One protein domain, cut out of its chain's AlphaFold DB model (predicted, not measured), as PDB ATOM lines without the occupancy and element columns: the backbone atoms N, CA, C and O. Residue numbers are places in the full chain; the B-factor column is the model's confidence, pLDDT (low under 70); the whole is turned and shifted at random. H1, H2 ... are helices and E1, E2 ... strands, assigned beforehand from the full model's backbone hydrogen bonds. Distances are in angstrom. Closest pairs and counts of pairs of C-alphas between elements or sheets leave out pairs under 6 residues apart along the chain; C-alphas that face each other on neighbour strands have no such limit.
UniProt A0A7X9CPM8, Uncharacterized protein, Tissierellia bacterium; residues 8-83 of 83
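This is residues 8 to 83 of the 83 residues of an uncharacterized protein of Tissierellia bacterium (UniProt A0A7X9CPM8). A lone helix, H1, stands off a strongly twisted sheet, joined by H2 and a long unnamed stretch. Its 76 residues, mixed in class, include two named helices, then a meander, E1 E2 E3 E4, each strand the last one's antiparallel neighbour. Only just loose, close to extended, it spans 52 by 25 by 20 A, radius of gyration of the C-alphas 16.8 A.

H1, residues 8 to 20, has every O i to N i+4 pair within hydrogen-bond range and is apart from H2, 26 to 29. E1, residues 47 to 50, E2, 54 to 64, E3, 67 to 74, and E4, 77 to 82, form successive hairpins; N 48 to O 56 is 3.0 A, N 62 to O 69 2.8 A, N 72 to O 79 2.9 A.

Find C-alpha 8 at (163.753, 272.170, 187.711), where H1 begins its 18.2 A, and C-alpha 82 at (192.867, 263.952, 181.533), where E4 ends.

The H2 to E1 link is long; the printed part has no cut.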
ATOM      1  N   TYR A   8     162.422 272.246 187.101       85.50
ATOM      2  CA  TYR A   8     163.753 272.170 187.711       85.50
ATOM      3  C   TYR A   8     164.166 273.466 188.430       85.50
ATOM      4  O   TYR A   8     164.696 273.431 189.539       85.50
ATOM      5  N   TYR A   9     163.923 274.631 187.822       88.31
ATOM      6  CA  TYR A   9     164.312 275.904 188.430       88.31
ATOM      7  C   TYR A   9     163.423 276.257 189.621       88.31
ATOM      8  O   TYR A   9     163.919 276.838 190.583       88.31
ATOM      9  N   LYS A  10     162.136 275.886 189.594       91.69
ATOM     10  CA  LYS A  10     161.239 276.080 190.742       91.69
ATOM     11  C   LYS A  10     161.701 275.236 191.930       91.69
ATOM     12  O   LYS A  10     161.849 275.774 193.025       91.69
ATOM     13  N   GLU A  11     162.004 273.962 191.690       91.12
ATOM     14  CA  GLU A  11     162.528 273.039 192.704       91.12
ATOM     15  C   GLU A  11     163.862 273.530 193.281       91.12
ATOM     16  O   GLU A  11     164.048 273.556 194.499       91.12
ATOM     17  N   LEU A  12     164.779 273.992 192.424       91.62
ATOM     18  CA  LEU A  12     166.065 274.535 192.855       91.62
ATOM     19  C   LEU A  12     165.899 275.802 193.707       91.62
ATOM     20  O   LEU A  12     166.546 275.935 194.746       91.62
ATOM     21  N   ILE A  13     165.032 276.732 193.296       93.75
ATOM     22  CA  ILE A  13     164.749 277.956 194.059       93.75
ATOM     23  C   ILE A  13     164.144 277.605 195.420       93.75
ATOM     24  O   ILE A  13     164.566 278.168 196.435       93.75
ATOM     25  N   GLU A  14     163.195 276.665 195.470       93.75
ATOM     26  CA  GLU A  14     162.605 276.209 196.727       93.75
ATOM     27  C   GLU A  14     163.666 275.585 197.643       93.75
ATOM     28  O   GLU A  14     163.757 275.946 198.822       93.75
ATOM     29  N   TYR A  15     164.509 274.703 197.105       92.00
ATOM     30  CA  TYR A  15     165.611 274.091 197.839       92.00
ATOM     31  C   TYR A  15     166.544 275.152 198.439       92.00
ATOM     32  O   TYR A  15     166.782 275.156 199.648       92.00
ATOM     33  N   LEU A  16     167.012 276.106 197.628       93.75
ATOM     34  CA  LEU A  16     167.898 277.183 198.080       93.75
ATOM     35  C   LEU A  16     167.231 278.078 199.131       93.75
ATOM     36  O   LEU A  16     167.873 278.490 200.100       93.75
ATOM     37  N   TYR A  17     165.937 278.362 198.977       95.00
ATOM     38  CA  TYR A  17     165.170 279.120 199.961       95.00
ATOM     39  C   TYR A  17     165.092 278.385 201.307       95.00
ATOM     40  O   TYR A  17     165.355 278.986 202.354       95.00
ATOM     41  N   ARG A  18     164.777 277.083 201.296       94.06
ATOM     42  CA  ARG A  18     164.718 276.245 202.505       94.06
ATOM     43  C   ARG A  18     166.091 276.132 203.159       94.06
ATOM     44  O   ARG A  18     166.180 276.297 204.376       94.06
ATOM     45  N   LEU A  19     167.146 275.955 202.362       93.06
ATOM     46  CA  LEU A  19     168.535 275.929 202.818       93.06
ATOM     47  C   LEU A  19     168.908 277.232 203.535       93.06
ATOM     48  O   LEU A  19     169.324 277.205 204.691       93.06
ATOM     49  N   ARG A  20     168.670 278.390 202.900       92.06
ATOM     50  CA  ARG A  20     168.955 279.718 203.475       92.06
ATOM     51  C   ARG A  20     168.217 279.965 204.791       92.06
ATOM     52  O   ARG A  20     168.712 280.691 205.648       92.06
ATOM     53  N   LYS A  21     167.013 279.413 204.940       94.75
ATOM     54  CA  LYS A  21     166.190 279.548 206.150       94.75
ATOM     55  C   LYS A  21     166.509 278.508 207.230       94.75
ATOM     56  O   LYS A  21     165.815 278.505 208.242       94.75
ATOM     57  N   GLY A  22     167.495 277.628 207.025       90.00
ATOM     58  CA  GLY A  22     167.808 276.544 207.962       90.00
ATOM     59  C   GLY A  22     166.675 275.521 208.100       90.00
ATOM     60  O   GLY A  22     166.537 274.884 209.135       90.00
ATOM     61  N   ARG A  23     165.820 275.390 207.075       92.44
ATOM     62  CA  ARG A  23     164.669 274.467 207.047       92.44
ATOM     63  C   ARG A  23     165.005 273.106 206.433       92.44
ATOM     64  O   ARG A  23     164.101 272.314 206.180       92.44
ATOM     65  N   ILE A  24     166.280 272.869 206.143       90.75
ATOM     66  CA  ILE A  24     166.816 271.573 205.734       90.75
ATOM     67  C   ILE A  24     167.681 271.096 206.893       90.75
ATOM     68  O   ILE A  24     168.537 271.847 207.361       90.75
ATOM     69  N   SER A  25     167.426 269.880 207.377       88.56
ATOM     70  CA  SER A  25     168.239 269.296 208.444       88.56
ATOM     71  C   SER A  25     169.684 269.126 207.936       88.56
ATOM     72  O   SER A  25     169.873 268.671 206.803       88.56
ATOM     73  N   PRO A  26     170.710 269.501 208.722       83.25
ATOM     74  CA  PRO A  26     172.110 269.312 208.337       83.25
ATOM     75  C   PRO A  26     172.457 267.858 208.002       83.25
ATOM     76  O   PRO A  26     173.291 267.603 207.136       83.25
ATOM     77  N   GLU A  27     171.790 266.904 208.646       85.56
ATOM     78  CA  GLU A  27     171.939 265.471 208.398       85.56
ATOM     79  C   GLU A  27     171.511 265.111 206.970       85.56
ATOM     80  O   GLU A  27     172.210 264.358 206.301       85.56
ATOM     81  N   ALA A  28     170.438 265.724 206.456       84.06
ATOM     82  CA  ALA A  28     169.991 265.537 205.073       84.06
ATOM     83  C   ALA A  28     170.949 266.146 204.029       84.06
ATOM     84  O   ALA A  28     170.883 265.796 202.852       84.06
ATOM     85  N   LEU A  29     171.834 267.059 204.443       83.56
ATOM     86  CA  LEU A  29     172.880 267.639 203.591       83.56
ATOM     87  C   LEU A  29     174.178 266.825 203.626       83.56
ATOM     88  O   LEU A  29     175.080 267.060 202.816       83.56
ATOM     89  N   LYS A  30     174.307 265.897 204.578       82.69
ATOM     90  CA  LYS A  30     175.526 265.128 204.771       82.69
ATOM     91  C   LYS A  30     175.613 264.032 203.717       82.69
ATOM     92  O   LYS A  30     174.742 263.177 203.605       82.69
ATOM     93  N   ILE A  31     176.717 264.013 202.979       80.62
ATOM     94  CA  ILE A  31     177.064 262.864 202.146       80.62
ATOM     95  C   ILE A  31     177.685 261.817 203.077       80.62
ATOM     96  O   ILE A  31     178.835 261.963 203.483       80.62
ATOM     97  N   GLU A  32     176.910 260.800 203.463       76.25
ATOM     98  CA  GLU A  32     177.358 259.758 204.405       76.25
ATOM     99  C   GLU A  32     178.581 258.991 203.889       76.25
ATOM    100  O   GLU A  32     179.530 258.745 204.634       76.25
ATOM    101  N   HIS A  33     178.580 258.669 202.594       80.62
ATOM    102  CA  HIS A  33     179.662 257.959 201.927       80.62
ATOM    103  C   HIS A  33     180.119 258.724 200.688       80.62
ATOM    104  O   HIS A  33     179.401 258.847 199.691       80.62
ATOM    105  N   TYR A  34     181.337 259.256 200.762       85.25
ATOM    106  CA  TYR A  34     181.957 260.008 199.680       85.25
ATOM    107  C   TYR A  34     182.850 259.080 198.848       85.25
ATOM    108  O   TYR A  34     184.020 258.866 199.155       85.25
ATOM    109  N   TYR A  35     182.265 258.475 197.816       87.44
ATOM    110  CA  TYR A  35     182.915 257.527 196.924       87.44
ATOM    111  C   TYR A  35     183.462 258.251 195.686       87.44
ATOM    112  O   TYR A  35     182.722 258.605 194.763       87.44
ATOM    113  N   LEU A  36     184.777 258.485 195.696       89.12
ATOM    114  CA  LEU A  36     185.557 259.040 194.590       89.12
ATOM    115  C   LEU A  36     186.558 257.989 194.088       89.12
ATOM    116  O   LEU A  36     187.718 258.003 194.504       89.12
ATOM    117  N   PRO A  37     186.132 257.041 193.242       90.56
ATOM    118  CA  PRO A  37     187.062 256.078 192.674       90.56
ATOM    119  C   PRO A  37     188.021 256.773 191.699       90.56
ATOM    120  O   PRO A  37     187.643 257.731 191.021       90.56
ATOM    121  N   ASP A  38     189.252 256.265 191.587       92.62
ATOM    122  CA  ASP A  38     190.169 256.689 190.527       92.62
ATOM    123  C   ASP A  38     189.556 256.333 189.167       92.62
ATOM    124  O   ASP A  38     189.461 255.162 188.808       92.62
ATOM    125  N   VAL A  39     189.112 257.336 188.410       91.94
ATOM    126  CA  VAL A  39     188.452 257.126 187.114       91.94
ATOM    127  C   VAL A  39     189.386 256.493 186.077       91.94
ATOM    128  O   VAL A  39     188.906 255.884 185.123       91.94
ATOM    129  N   PHE A  40     190.705 256.597 186.271       92.94
ATOM    130  CA  PHE A  40     191.717 256.075 185.354       92.94
ATOM    131  C   PHE A  40     191.974 254.573 185.499       92.94
ATOM    132  O   PHE A  40     192.623 253.980 184.637       92.94
ATOM    133  N   GLN A  41     191.418 253.936 186.533       93.75
ATOM    134  CA  GLN A  41     191.530 252.489 186.728       93.75
ATOM    135  C   GLN A  41     190.529 251.679 185.882       93.75
ATOM    136  O   GLN A  41     190.691 250.472 185.742       93.75
ATOM    137  N   PHE A  42     189.504 252.327 185.320       94.00
ATOM    138  CA  PHE A  42     188.408 251.658 184.617       94.00
ATOM    139  C   PHE A  42     188.663 251.516 183.109       94.00
ATOM    140  O   PHE A  42     189.343 252.330 182.474       94.00
ATOM    141  N   ASN A  43     188.083 250.472 182.523       94.50
ATOM    142  CA  ASN A  43     188.159 250.144 181.105       94.50
ATOM    143  C   ASN A  43     186.901 250.581 180.354       94.50
ATOM    144  O   ASN A  43     185.861 250.869 180.941       94.50
ATOM    145  N   VAL A  44     186.992 250.640 179.022       95.88
ATOM    146  CA  VAL A  44     185.846 250.986 178.169       95.88
ATOM    147  C   VAL A  44     184.712 249.982 178.381       95.88
ATOM    148  O   VAL A  44     184.916 248.779 178.265       95.88
ATOM    149  N   GLY A  45     183.513 250.495 178.657       94.62
ATOM    150  CA  GLY A  45     182.330 249.698 178.973       94.62
ATOM    151  C   GLY A  45     182.044 249.563 180.469       94.62
ATOM    152  O   GLY A  45     180.884 249.323 180.807       94.62
ATOM    153  N   ASP A  46     183.036 249.787 181.339       96.50
ATOM    154  CA  ASP A  46     182.865 249.680 182.788       96.50
ATOM    155  C   ASP A  46     181.888 250.730 183.320       96.50
ATOM    156  O   ASP A  46     181.845 251.878 182.857       96.50
ATOM    157  N   GLU A  47     181.126 250.325 184.334       96.00
ATOM    158  CA  GLU A  47     180.180 251.174 185.044       96.00
ATOM    159  C   GLU A  47     180.528 251.232 186.528       96.00
ATOM    160  O   GLU A  47     180.788 250.213 187.165       96.00
ATOM    161  N   PHE A  48     180.516 252.437 187.088       94.69
ATOM    162  CA  PHE A  48     180.838 252.668 188.489       94.69
ATOM    163  C   PHE A  48     180.016 253.824 189.051       94.69
ATOM    164  O   PHE A  48     179.458 254.642 188.318       94.69
ATOM    165  N   PHE A  49     179.922 253.889 190.374       92.56
ATOM    166  CA  PHE A  49     179.301 255.015 191.061       92.56
ATOM    167  C   PHE A  49     180.351 256.085 191.371       92.56
ATOM    168  O   PHE A  49     181.488 255.762 191.688       92.56
ATOM    169  N   HIS A  50     179.989 257.360 191.305       91.00
ATOM    170  CA  HIS A  50     180.835 258.465 191.745       91.00
ATOM    171  C   HIS A  50     179.960 259.485 192.470       91.00
ATOM    172  O   HIS A  50     178.998 259.982 191.887       91.00
ATOM    173  N   SER A  51     180.283 259.850 193.713       88.81
ATOM    174  CA  SER A  51     179.381 260.667 194.545       88.81
ATOM    175  C   SER A  51     178.960 261.994 193.901       88.81
ATOM    176  O   SER A  51     177.842 262.444 194.121       88.81
ATOM    177  N   LEU A  52     179.816 262.603 193.071       87.94
ATOM    178  CA  LEU A  52     179.498 263.862 192.376       87.94
ATOM    179  C   LEU A  52     178.859 263.694 190.990       87.94
ATOM    180  O   LEU A  52     178.218 264.616 190.499       87.94
ATOM    181  N   LEU A  53     179.073 262.552 190.336       90.44
ATOM    182  CA  LEU A  53     178.674 262.334 188.936       90.44
ATOM    183  C   LEU A  53     177.558 261.289 188.810       90.44
ATOM    184  O   LEU A  53     177.020 261.078 187.724       90.44
ATOM    185  N   ASN A  54     177.171 260.684 189.937       89.06
ATOM    186  CA  ASN A  54     176.258 259.557 190.034       89.06
ATOM    187  C   ASN A  54     176.807 258.335 189.264       89.06
ATOM    188  O   ASN A  54     178.014 258.090 189.280       89.06
ATOM    189  N   ARG A  55     175.946 257.527 188.640       92.81
ATOM    190  CA  ARG A  55     176.345 256.404 187.782       92.81
ATOM    191  C   ARG A  55     177.127 256.915 186.569       92.81
ATOM    192  O   ARG A  55     176.599 257.683 185.762       92.81
ATOM    193  N   CYS A  56     178.357 256.438 186.446       95.62
ATOM    194  CA  CYS A  56     179.290 256.727 185.369       95.62
ATOM    195  C   CYS A  56     179.497 255.481 184.510       95.62
ATOM    196  O   CYS A  56     179.566 254.372 185.035       95.62
ATOM    197  N   LYS A  57     179.663 255.682 183.202       96.94
ATOM    198  CA  LYS A  57     180.078 254.658 182.243       96.94
ATOM    199  C   LYS A  57     181.263 255.145 181.428       96.94
ATOM    200  O   LYS A  57     181.200 256.233 180.857       96.94
ATOM    201  N   VAL A  58     182.317 254.344 181.318       96.88
ATOM    202  CA  VAL A  58     183.461 254.675 180.461       96.88
ATOM    203  C   VAL A  58     183.081 254.445 179.000       96.88
ATOM    204  O   VAL A  58     182.867 253.314 178.569       96.88
ATOM    205  N   VAL A  59     182.997 255.523 178.224       96.50
ATOM    206  CA  VAL A  59     182.631 255.475 176.797       96.50
ATOM    207  C   VAL A  59     183.864 255.346 175.916       96.50
ATOM    208  O   VAL A  59     183.833 254.667 174.893       96.50
ATOM    209  N   LYS A  60     184.953 256.015 176.294       95.38
ATOM    210  CA  LYS A  60     186.194 256.025 175.524       95.38
ATOM    211  C   LYS A  60     187.382 256.219 176.450       95.38
ATOM    212  O   LYS A  60     187.310 257.004 177.393       95.38
ATOM    213  N   ARG A  61     188.475 255.535 176.135       94.62
ATOM    214  CA  ARG A  61     189.782 255.687 176.767       94.62
ATOM    215  C   ARG A  61     190.818 255.840 175.660       94.62
ATOM    216  O   ARG A  61     190.787 255.088 174.691       94.62
ATOM    217  N   GLU A  62     191.676 256.840 175.783       94.00
ATOM    218  CA  GLU A  62     192.789 257.098 174.874       94.00
ATOM    219  C   GLU A  62     194.068 257.183 175.703       94.00
ATOM    220  O   GLU A  62     194.133 257.939 176.674       94.00
ATOM    221  N   GLU A  63     195.082 256.423 175.311       91.88
ATOM    222  CA  GLU A  63     196.416 256.468 175.907       91.88
ATOM    223  C   GLU A  63     197.367 257.027 174.851       91.88
ATOM    224  O   GLU A  63     197.465 256.498 173.744       91.88
ATOM    225  N   THR A  64     198.001 258.161 175.139       86.88
ATOM    226  CA  THR A  64     198.947 258.824 174.232       86.88
ATOM    227  C   THR A  64     200.239 259.095 174.992       86.88
ATOM    228  O   THR A  64     200.375 260.131 175.641       86.88
ATOM    229  N   GLY A  65     201.178 258.148 174.917       85.56
ATOM    230  CA  GLY A  65     202.422 258.192 175.692       85.56
ATOM    231  C   GLY A  65     202.126 258.217 177.190       85.56
ATOM    232  O   GLY A  65     201.496 257.294 177.698       85.56
ATOM    233  N   ASP A  66     202.526 259.297 177.861       86.81
ATOM    234  CA  ASP A  66     202.300 259.500 179.299       86.81
ATOM    235  C   ASP A  66     200.912 260.076 179.637       86.81
ATOM    236  O   ASP A  66     200.537 260.126 180.808       86.81
ATOM    237  N   ASN A  67     200.127 260.494 178.636       91.19
ATOM    238  CA  ASN A  67     198.817 261.107 178.854       91.19
ATOM    239  C   ASN A  67     197.694 260.073 178.747       91.19
ATOM    240  O   ASN A  67     197.572 259.374 177.736       91.19
ATOM    241  N   THR A  68     196.800 260.050 179.737       92.44
ATOM    242  CA  THR A  68     195.583 259.224 179.702       92.44
ATOM    243  C   THR A  68     194.348 260.109 179.642       92.44
ATOM    244  O   THR A  68     194.124 260.962 180.501       92.44
ATOM    245  N   ILE A  69     193.506 259.896 178.634       94.94
ATOM    246  CA  ILE A  69     192.247 260.618 178.455       94.94
ATOM    247  C   ILE A  69     191.084 259.641 178.580       94.94
ATOM    248  O   ILE A  69     191.030 258.633 177.881       94.94
ATOM    249  N   ILE A  70     190.114 259.967 179.433       95.56
ATOM    250  CA  ILE A  70     188.908 259.160 179.632       95.56
ATOM    251  C   ILE A  70     187.662 260.003 179.413       95.56
ATOM    252  O   ILE A  70     187.547 261.130 179.894       95.56
ATOM    253  N   TYR A  71     186.706 259.428 178.694       96.38
ATOM    254  CA  TYR A  71     185.390 259.994 178.459       96.38
ATOM    255  C   TYR A  71     184.350 259.192 179.237       96.38
ATOM    256  O   TYR A  71     184.172 257.997 178.993       96.38
ATOM    257  N   LEU A  72     183.651 259.856 180.155       96.19
ATOM    258  CA  LEU A  72     182.615 259.264 180.997       96.19
ATOM    259  C   LEU A  72     181.237 259.746 180.558       96.19
ATOM    260  O   LEU A  72     181.013 260.949 180.479       96.19
ATOM    261  N   SER A  73     180.298 258.833 180.329       96.19
ATOM    262  CA  SER A  73     178.871 259.149 180.254       96.19
ATOM    263  C   SER A  73     178.274 259.095 181.656       96.19
ATOM    264  O   SER A  73     178.500 258.142 182.400       96.19
ATOM    265  N   THR A  74     177.532 260.134 182.017       94.62
ATOM    266  CA  THR A  74     176.871 260.301 183.315       94.62
ATOM    267  C   THR A  74     175.414 260.702 183.093       94.62
ATOM    268  O   THR A  74     175.023 261.030 181.969       94.62
ATOM    269  N   LYS A  75     174.616 260.771 184.166       88.00
ATOM    270  CA  LYS A  75     173.237 261.288 184.094       88.00
ATOM    271  C   LYS A  75     173.162 262.708 183.508       88.00
ATOM    272  O   LYS A  75     172.195 263.026 182.827       88.00
ATOM    273  N   SER A  76     174.165 263.546 183.775       86.81
ATOM    274  CA  SER A  76     174.174 264.966 183.389       86.81
ATOM    275  C   SER A  76     174.844 265.237 182.038       86.81
ATOM    276  O   SER A  76     174.805 266.368 181.562       86.81
ATOM    277  N   GLY A  77     175.471 264.232 181.418       92.44
ATOM    278  CA  GLY A  77     176.170 264.380 180.141       92.44
ATOM    279  C   GLY A  77     177.497 263.627 180.073       92.44
ATOM    280  O   GLY A  77     177.785 262.760 180.904       92.44
ATOM    281  N   VAL A  78     178.304 263.955 179.061       95.19
ATOM    282  CA  VAL A  78     179.618 263.341 178.825       95.19
ATOM    283  C   VAL A  78     180.733 264.246 179.347       95.19
ATOM    284  O   VAL A  78     180.834 265.404 178.950       95.19
ATOM    285  N   TYR A  79     181.593 263.700 180.201       94.56
ATOM    286  CA  TYR A  79     182.731 264.393 180.800       94.56
ATOM    287  C   TYR A  79     184.048 263.865 180.238       94.56
ATOM    288  O   TYR A  79     184.179 262.673 179.967       94.56
ATOM    289  N   LYS A  80     185.038 264.752 180.099       94.62
ATOM    290  CA  LYS A  80     186.393 264.425 179.645       94.62
ATOM    291  C   LYS A  80     187.389 264.636 180.784       94.62
ATOM    292  O   LYS A  80     187.593 265.766 181.215       94.62
ATOM    293  N   PHE A  81     188.036 263.559 181.207       93.19
ATOM    294  CA  PHE A  81     189.104 263.544 182.203       93.19
ATOM    295  C   PHE A  81     190.456 263.365 181.513       93.19
ATOM    296  O   PHE A  81     190.552 262.653 180.513       93.19
ATOM    297  N   LYS A  82     191.488 264.037 182.025       92.94
ATOM    298  CA  LYS A  82     192.867 263.952 181.533       92.94
ATOM    299  C   LYS A  82     193.807 263.773 182.722       92.94
ATOM    300  O   LYS A  82     193.642 264.492 183.708       92.94
ATOM    301  N   LYS A  83     194.742 262.839 182.608       88.88
ATOM    302  CA  LYS A  83     195.856 262.610 183.528       88.88
ATOM    303  C   LYS A  83     197.151 262.752 182.756       88.88
ATOM    304  O   LYS A  83     197.163 262.266 181.598       88.88
TER     305      LYS A  83